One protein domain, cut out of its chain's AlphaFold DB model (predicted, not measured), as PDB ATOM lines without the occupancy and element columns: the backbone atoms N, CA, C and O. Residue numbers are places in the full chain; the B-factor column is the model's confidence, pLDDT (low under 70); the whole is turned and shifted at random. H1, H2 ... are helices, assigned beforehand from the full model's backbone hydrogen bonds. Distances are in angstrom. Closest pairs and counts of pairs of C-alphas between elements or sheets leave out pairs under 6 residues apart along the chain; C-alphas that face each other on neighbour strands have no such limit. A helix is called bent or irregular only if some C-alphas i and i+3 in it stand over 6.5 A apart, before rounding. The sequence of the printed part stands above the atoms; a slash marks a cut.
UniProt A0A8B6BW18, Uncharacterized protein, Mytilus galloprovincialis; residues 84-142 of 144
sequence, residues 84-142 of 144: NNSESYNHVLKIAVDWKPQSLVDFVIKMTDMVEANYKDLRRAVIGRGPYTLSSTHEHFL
ATOM      1  N   ASN A  84      15.212  12.242  49.960       56.31
ATOM      2  CA  ASN A  84      15.693  11.979  48.605       56.31
ATOM      3  C   ASN A  84      16.168  13.241  47.894       56.31
ATOM      4  O   ASN A  84      17.159  13.185  47.174       56.31
ATOM      5  N   ASN A  85      15.514  14.384  48.114       57.59
ATOM      6  CA  ASN A  85      15.935  15.641  47.497       57.59
ATOM      7  C   ASN A  85      17.313  16.075  48.016       57.59
ATOM      8  O   ASN A  85      18.216  16.337  47.227       57.59
ATOM      9  N   SER A  86      17.514  16.086  49.336       58.38
ATOM     10  CA  SER A  86      18.794  16.462  49.949       58.38
ATOM     11  C   SER A  86      19.894  15.428  49.692       58.38
ATOM     12  O   SER A  86      21.045  15.799  49.469       58.38
ATOM     13  N   GLU A  87      19.565  14.135  49.694       61.31
ATOM     14  CA  GLU A  87      20.518  13.070  49.368       61.31
ATOM     15  C   GLU A  87      20.927  13.092  47.893       61.31
ATOM     16  O   GLU A  87      22.118  12.992  47.598       61.31
ATOM     17  N   SER A  88      19.975  13.313  46.980       65.50
ATOM     18  CA  SER A  88      20.254  13.468  45.548       65.50
ATOM     19  C   SER A  88      21.133  14.688  45.287       65.50
ATOM     20  O   SER A  88      22.104  14.587  44.540       65.50
ATOM     21  N   TYR A  89      20.878  15.816  45.957       65.75
ATOM     22  CA  TYR A  89      21.744  16.994  45.844       65.75
ATOM     23  C   TYR A  89      23.135  16.762  46.408       65.75
ATOM     24  O   TYR A  89      24.123  17.114  45.769       65.75
ATOM     25  N   ASN A  90      23.233  16.120  47.570       71.12
ATOM     26  CA  ASN A  90      24.526  15.744  48.122       71.12
ATOM     27  C   ASN A  90      25.268  14.811  47.164       71.12
ATOM     28  O   ASN A  90      26.468  14.960  46.985       71.12
ATOM     29  N   HIS A  91      24.584  13.875  46.515       72.94
ATOM     30  CA  HIS A  91      25.189  13.000  45.521       72.94
ATOM     31  C   HIS A  91      25.708  13.777  44.298       72.94
ATOM     32  O   HIS A  91      26.869  13.608  43.924       72.94
ATOM     33  N   VAL A  92      24.903  14.683  43.730       72.81
ATOM     34  CA  VAL A  92      25.313  15.553  42.611       72.81
ATOM     35  C   VAL A  92      26.507  16.425  42.996       72.81
ATOM     36  O   VAL A  92      27.480  16.483  42.250       72.81
ATOM     37  N   LEU A  93      26.489  17.028  44.187       70.44
ATOM     38  CA  LEU A  93      27.598  17.823  44.717       70.44
ATOM     39  C   LEU A  93      28.880  16.985  44.832       70.44
ATOM     40  O   LEU A  93      29.952  17.417  44.409       70.44
ATOM     41  N   LYS A  94      28.779  15.774  45.394       75.38
ATOM     42  CA  LYS A  94      29.926  14.872  45.553       75.38
ATOM     43  C   LYS A  94      30.550  14.522  44.199       75.38
ATOM     44  O   LYS A  94      31.774  14.523  44.104       75.38
ATOM     45  N   ILE A  95      29.730  14.286  43.170       77.12
ATOM     46  CA  ILE A  95      30.194  14.031  41.797       77.12
ATOM     47  C   ILE A  95      30.816  15.291  41.182       77.12
ATOM     48  O   ILE A  95      31.927  15.232  40.667       77.12
ATOM     49  N   ALA A  96      30.137  16.438  41.260       71.75
ATOM     50  CA  ALA A  96      30.574  17.683  40.620       71.75
ATOM     51  C   ALA A  96      31.900  18.223  41.190       71.75
ATOM     52  O   ALA A  96      32.707  18.833  40.478       71.75
ATOM     53  N   VAL A  97      32.140  17.997  42.484       72.06
ATOM     54  CA  VAL A  97      33.355  18.449  43.174       72.06
ATOM     55  C   VAL A  97      34.477  17.399  43.112       72.06
ATOM     56  O   VAL A  97      35.630  17.748  43.357       72.06
ATOM     57  N   ASP A  98      34.184  16.143  42.752       74.94
ATOM     58  CA  ASP A  98      35.145  15.018  42.686       74.94
ATOM     59  C   ASP A  98      35.969  14.826  43.983       74.94
ATOM     60  O   ASP A  98      37.046  14.240  43.984       74.94
ATOM     61  N   TRP A  99      35.488  15.374  45.108       71.12
ATOM     62  CA  TRP A  99      36.128  15.330  46.436       71.12
ATOM     63  C   TRP A  99      37.596  15.784  46.492       71.12
ATOM     64  O   TRP A  99      38.304  15.506  47.462       71.12
ATOM     65  N   LYS A 100      38.065  16.517  45.483       77.44
ATOM     66  CA  LYS A 100      39.440  17.018  45.427       77.44
ATOM     67  C   LYS A 100      39.510  18.451  45.948       77.44
ATOM     68  O   LYS A 100      38.593  19.230  45.683       77.44
ATOM     69  N   PRO A 101      40.600  18.829  46.644       79.12
ATOM     70  CA  PRO A 101      40.884  20.228  46.926       79.12
ATOM     71  C   PRO A 101      40.863  21.036  45.626       79.12
ATOM     72  O   PRO A 101      41.493  20.657  44.640       79.12
ATOM     73  N   GLN A 102      40.113  22.130  45.626       79.69
ATOM     74  CA  GLN A 102      39.988  23.056  44.504       79.69
ATOM     75  C   GLN A 102      40.315  24.459  44.994       79.69
ATOM     76  O   GLN A 102      40.269  24.727  46.199       79.69
ATOM     77  N   SER A 103      40.656  25.356  44.069       89.19
ATOM     78  CA  SER A 103      40.758  26.761  44.437       89.19
ATOM     79  C   SER A 103      39.392  27.245  44.934       89.19
ATOM     80  O   SER A 103      38.344  26.767  44.488       89.19
ATOM     81  N   LEU A 104      39.390  28.192  45.875       85.44
ATOM     82  CA  LEU A 104      38.143  28.761  46.387       85.44
ATOM     83  C   LEU A 104      37.289  29.340  45.248       85.44
ATOM     84  O   LEU A 104      36.070  29.207  45.269       85.44
ATOM     85  N   VAL A 105      37.935  29.930  44.238       91.75
ATOM     86  CA  VAL A 105      37.271  30.497  43.059       91.75
ATOM     87  C   VAL A 105      36.567  29.406  42.251       91.75
ATOM     88  O   VAL A 105      35.375  29.533  41.988       91.75
ATOM     89  N   ASP A 106      37.257  28.308  41.931       83.88
ATOM     90  CA  ASP A 106      36.663  27.196  41.173       83.88
ATOM     91  C   ASP A 106      35.503  26.550  41.933       83.88
ATOM     92  O   ASP A 106      34.480  26.198  41.345       83.88
ATOM     93  N   PHE A 107      35.640  26.423  43.255       83.06
ATOM     94  CA  PHE A 107      34.574  25.911  44.104       83.06
ATOM     95  C   PHE A 107      33.340  26.823  44.076       83.06
ATOM     96  O   PHE A 107      32.224  26.338  43.897       83.06
ATOM     97  N   VAL A 108      33.528  28.141  44.201       86.38
ATOM     98  CA  VAL A 108      32.431  29.122  44.142       86.38
ATOM     99  C   VAL A 108      31.729  29.091  42.783       86.38
ATOM    100  O   VAL A 108      30.497  29.102  42.746       86.38
ATOM    101  N   ILE A 109      32.479  28.996  41.682       89.88
ATOM    102  CA  ILE A 109      31.908  28.880  40.331       89.88
ATOM    103  C   ILE A 109      31.052  27.613  40.229       89.88
ATOM    104  O   ILE A 109      29.868  27.702  39.919       89.88
ATOM    105  N   LYS A 110      31.589  26.447  40.609       84.56
ATOM    106  CA  LYS A 110      30.842  25.176  40.560       84.56
ATOM    107  C   LYS A 110      29.590  25.171  41.432       84.56
ATOM    108  O   LYS A 110      28.563  24.621  41.038       84.56
ATOM    109  N   MET A 111      29.665  25.768  42.620       82.62
ATOM    110  CA  MET A 111      28.502  25.918  43.497       82.62
ATOM    111  C   MET A 111      27.430  26.798  42.854       82.62
ATOM    112  O   MET A 111      26.246  26.474  42.941       82.62
ATOM    113  N   THR A 112      27.843  27.878  42.191       87.75
ATOM    114  CA  THR A 112      26.938  28.780  41.470       87.75
ATOM    115  C   THR A 112      26.253  28.046  40.320       87.75
ATOM    116  O   THR A 112      25.025  28.020  40.270       87.75
ATOM    117  N   ASP A 113      27.019  27.345  39.481       86.56
ATOM    118  CA  ASP A 113      26.495  26.562  38.354       86.56
ATOM    119  C   ASP A 113      25.477  25.507  38.810       86.56
ATOM    120  O   ASP A 113      24.429  25.321  38.186       86.56
ATOM    121  N   MET A 114      25.751  24.835  39.932       84.06
ATOM    122  CA  MET A 114      24.844  23.843  40.507       84.06
ATOM    123  C   MET A 114      23.534  24.484  40.983       84.06
ATOM    124  O   MET A 114      22.453  23.963  40.711       84.06
ATOM    125  N   VAL A 115      23.600  25.630  41.668       83.88
ATOM    126  CA  VAL A 115      22.401  26.362  42.104       83.88
ATOM    127  C   VAL A 115      21.579  26.825  40.898       83.88
ATOM    128  O   VAL A 115      20.355  26.679  40.895       83.88
ATOM    129  N   GLU A 116      22.222  27.332  39.848       88.19
ATOM    130  CA  GLU A 116      21.535  27.728  38.617       88.19
ATOM    131  C   GLU A 116      20.864  26.550  37.906       88.19
ATOM    132  O   GLU A 116      19.729  26.679  37.434       88.19
ATOM    133  N   ALA A 117      21.536  25.397  37.834       84.56
ATOM    134  CA  ALA A 117      20.957  24.172  37.295       84.56
ATOM    135  C   ALA A 117      19.691  23.775  38.071       84.56
ATOM    136  O   ALA A 117      18.659  23.496  37.459       84.56
ATOM    137  N   ASN A 118      19.716  23.886  39.401       79.75
ATOM    138  CA  ASN A 118      18.563  23.576  40.247       79.75
ATOM    139  C   ASN A 118      17.381  24.507  39.984       79.75
ATOM    140  O   ASN A 118      16.243  24.053  39.887       79.75
ATOM    141  N   TYR A 119      17.625  25.809  39.820       84.50
ATOM    142  CA  TYR A 119      16.556  26.741  39.455       84.50
ATOM    143  C   TYR A 119      15.979  26.444  38.068       84.50
ATOM    144  O   TYR A 119      14.770  26.584  37.867       84.50
ATOM    145  N   LYS A 120      16.811  26.019  37.109       86.56
ATOM    146  CA  LYS A 120      16.338  25.588  35.785       86.56
ATOM    147  C   LYS A 120      15.458  24.345  35.897       86.56
ATOM    148  O   LYS A 120      14.397  24.311  35.278       86.56
ATOM    149  N   ASP A 121      15.851  23.369  36.703       83.50
ATOM    150  CA  ASP A 121      15.076  22.146  36.889       83.50
ATOM    151  C   ASP A 121      13.787  22.376  37.689       83.50
ATOM    152  O   ASP A 121      12.749  21.825  37.330       83.50
ATOM    153  N   LEU A 122      13.791  23.281  38.673       80.81
ATOM    154  CA  LEU A 122      12.576  23.725  39.361       80.81
ATOM    155  C   LEU A 122      11.598  24.401  38.387       80.81
ATOM    156  O   LEU A 122      10.411  24.088  38.379       80.81
ATOM    157  N   ARG A 123      12.090  25.292  37.515       83.88
ATOM    158  CA  ARG A 123      11.262  25.920  36.469       83.88
ATOM    159  C   ARG A 123      10.684  24.893  35.500       83.88
ATOM    160  O   ARG A 123       9.537  25.030  35.094       83.88
ATOM    161  N   ARG A 124      11.462  23.870  35.129       83.31
ATOM    162  CA  ARG A 124      10.979  22.766  34.289       83.31
ATOM    163  C   ARG A 124       9.875  21.980  34.997       83.31
ATOM    164  O   ARG A 124       8.851  21.729  34.372       83.31
ATOM    165  N   ALA A 125      10.037  21.689  36.288       82.81
ATOM    166  CA  ALA A 125       9.029  20.987  37.080       82.81
ATOM    167  C   ALA A 125       7.695  21.749  37.126       82.81
ATOM    168  O   ALA A 125       6.635  21.137  37.013       82.81
ATOM    169  N   VAL A 126       7.746  23.086  37.205       81.19
ATOM    170  CA  VAL A 126       6.551  23.949  37.174       81.19
ATOM    171  C   VAL A 126       5.778  23.855  35.860       81.19
ATOM    172  O   VAL A 126       4.578  24.061  35.866       81.19
ATOM    173  N   ILE A 127       6.417  23.500  34.746       85.38
ATOM    174  CA  ILE A 127       5.739  23.287  33.455       85.38
ATOM    175  C   ILE A 127       5.578  21.797  33.114       85.38
ATOM    176  O   ILE A 127       5.432  21.441  31.944       85.38
ATOM    177  N   GLY A 128       5.679  20.911  34.114       78.56
ATOM    178  CA  GLY A 128       5.534  19.463  33.939       78.56
ATOM    179  C   GLY A 128       6.637  18.816  33.094       78.56
ATOM    180  O   GLY A 128       6.403  17.807  32.433       78.56
ATOM    181  N   ARG A 129       7.840  19.404  33.058       78.69
ATOM    182  CA  ARG A 129       8.999  18.898  32.305       78.69
ATOM    183  C   ARG A 129      10.180  18.584  33.222       78.69
ATOM    184  O   ARG A 129      10.317  19.134  34.307       78.69
ATOM    185  N   GLY A 130      11.121  17.792  32.712       79.81
ATOM    186  CA  GLY A 130      12.369  17.487  33.414       79.81
ATOM    187  C   GLY A 130      12.235  16.339  34.422       79.81
ATOM    188  O   GLY A 130      11.261  15.592  34.370       79.81
ATOM    189  N   PRO A 131      13.244  16.152  35.291       73.31
ATOM    190  CA  PRO A 131      13.332  14.987  36.172       73.31
ATOM    191  C   PRO A 131      12.543  15.125  37.482       73.31
ATOM    192  O   PRO A 131      12.424  14.149  38.217       73.31
ATOM    193  N   TYR A 132      12.033  16.318  37.795       78.19
ATOM    194  CA  TYR A 132      11.278  16.586  39.017       78.19
ATOM    195  C   TYR A 132       9.814  16.864  38.698       78.19
ATOM    196  O   TYR A 132       9.491  17.480  37.684       78.19
ATOM    197  N   THR A 133       8.937  16.457  39.607       74.19
ATOM    198  CA  THR A 133       7.505  16.750  39.572       74.19
ATOM    199  C   THR A 133       7.132  17.672  40.726       74.19
ATOM    200  O   THR A 133       7.746  17.639  41.797       74.19
ATOM    201  N   LEU A 134       6.132  18.525  40.505       73.94
ATOM    202  CA  LEU A 134       5.517  19.284  41.588       73.94
ATOM    203  C   LEU A 134       4.799  18.321  42.539       73.94
ATOM    204  O   LEU A 134       4.156  17.367  42.109       73.94
ATOM    205  N   SER A 135       4.922  18.582  43.837       74.88
ATOM    206  CA  SER A 135       4.123  17.903  44.858       74.88
ATOM    207  C   SER A 135       2.654  18.309  44.721       74.88
ATOM    208  O   SER A 135       2.361  19.441  44.325       74.88
ATOM    209  N   SER A 136       1.747  17.415  45.125       76.44
ATOM    210  CA  SER A 136       0.292  17.633  45.103       76.44
ATOM    211  C   SER A 136      -0.123  18.952  45.775       76.44
ATOM    212  O   SER A 136      -0.968  19.695  45.284       76.44
ATOM    213  N   THR A 137       0.572  19.328  46.852       72.62
ATOM    214  CA  THR A 137       0.355  20.585  47.592       72.62
ATOM    215  C   THR A 137       0.646  21.855  46.777       72.62
ATOM    216  O   THR A 137       0.130  22.930  47.087       72.62
ATOM    217  N   HIS A 138       1.445  21.748  45.715       76.38
ATOM    218  CA  HIS A 138       1.897  22.856  44.869       76.38
ATOM    219  C   HIS A 138       1.302  22.799  43.450       76.38
ATOM    220  O   HIS A 138       1.657  23.620  42.605       76.38
ATOM    221  N   GLU A 139       0.358  21.891  43.182       76.62
ATOM    222  CA  GLU A 139      -0.320  21.795  41.879       76.62
ATOM    223  C   GLU A 139      -1.073  23.076  41.500       76.62
ATOM    224  O   GLU A 139      -1.258  23.368  40.324       76.62
ATOM    225  N   HIS A 140      -1.447  23.908  42.472       76.12
ATOM    226  CA  HIS A 140      -2.107  25.188  42.215       76.12
ATOM    227  C   HIS A 140      -1.249  26.194  41.419       76.12
ATOM    228  O   HIS A 140      -1.802  27.171  40.913       76.12
ATOM    229  N   PHE A 141       0.064  25.963  41.286       74.50
ATOM    230  CA  PHE A 141       0.952  26.727  40.401       74.50
ATOM    231  C   PHE A 141       0.878  26.295  38.925       74.50
ATOM    232  O   PHE A 141       1.394  27.014  38.077       74.50
ATOM    233  N   LEU A 142       0.233  25.163  38.610       71.56
ATOM    234  CA  LEU A 142       0.065  24.632  37.248       71.56
ATOM    235  C   LEU A 142      -1.142  25.224  36.496       71.56
ATOM    236  O   LEU A 142      -1.542  24.670  35.478       71.56
TER     237      LEU A 142
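Overview. This is residues 84 to 142 of the 144 residues of an uncharacterized protein of Mytilus galloprovincialis (UniProt A0A8B6BW18). The long helix H2 makes the length of a loose rod; H1 forms a splayed helical hairpin with it, a V closing toward the link, and short H3 sits crosswise near H2's other end. The printed part has 59 residues, all helix in class, in the order H1, H2, H3. The radius of gyration of the C-alphas is 14.1 A, and the spans are 43 by 20 by 15 A.

Arrangement. Start at H2, residues 104 to 126. H1, residues 84 to 97, touches it with residues 93 to 97 alone, closest at the C-alphas of Ala 96 and Lys 110, 7.5 A apart. They run opposite ways at a tilt of 38 degrees, only just steep. H3, residues 136 to 142, is close to H2 but not clearly touching; the closest C-alphas, of Val 126 and Leu 142, are 6.5 A apart. H3 is about perpendicular to H2, at 82 degrees, and apart from H1. In H1 and H2 every O i to N i+4 pair is within hydrogen-bond range; in irregular H3, with C-alphas 137 and 140 7.5 A apart, 0 of 3 are, against 3 of 4 O i to N i+3 pairs.

Along the chain. Find C-alpha 104 at (38.143, 28.761, 46.387); H2 runs 33.3 A to C-alpha 126. H1 runs 19.6 A from C-alpha 84 at (15.693, 11.979, 48.605). H3, 10.5 A long, ends at C-alpha 142, (0.065, 24.632, 37.248).

Size, cuts and confidence. The C-alphas farthest apart, of Pro 101 and His 140, are 43.5 A apart. Residues 98 to 105 stand free. Both links are short, and the printed part has no cut. Look at residues 84 to 89 for pLDDT under 70.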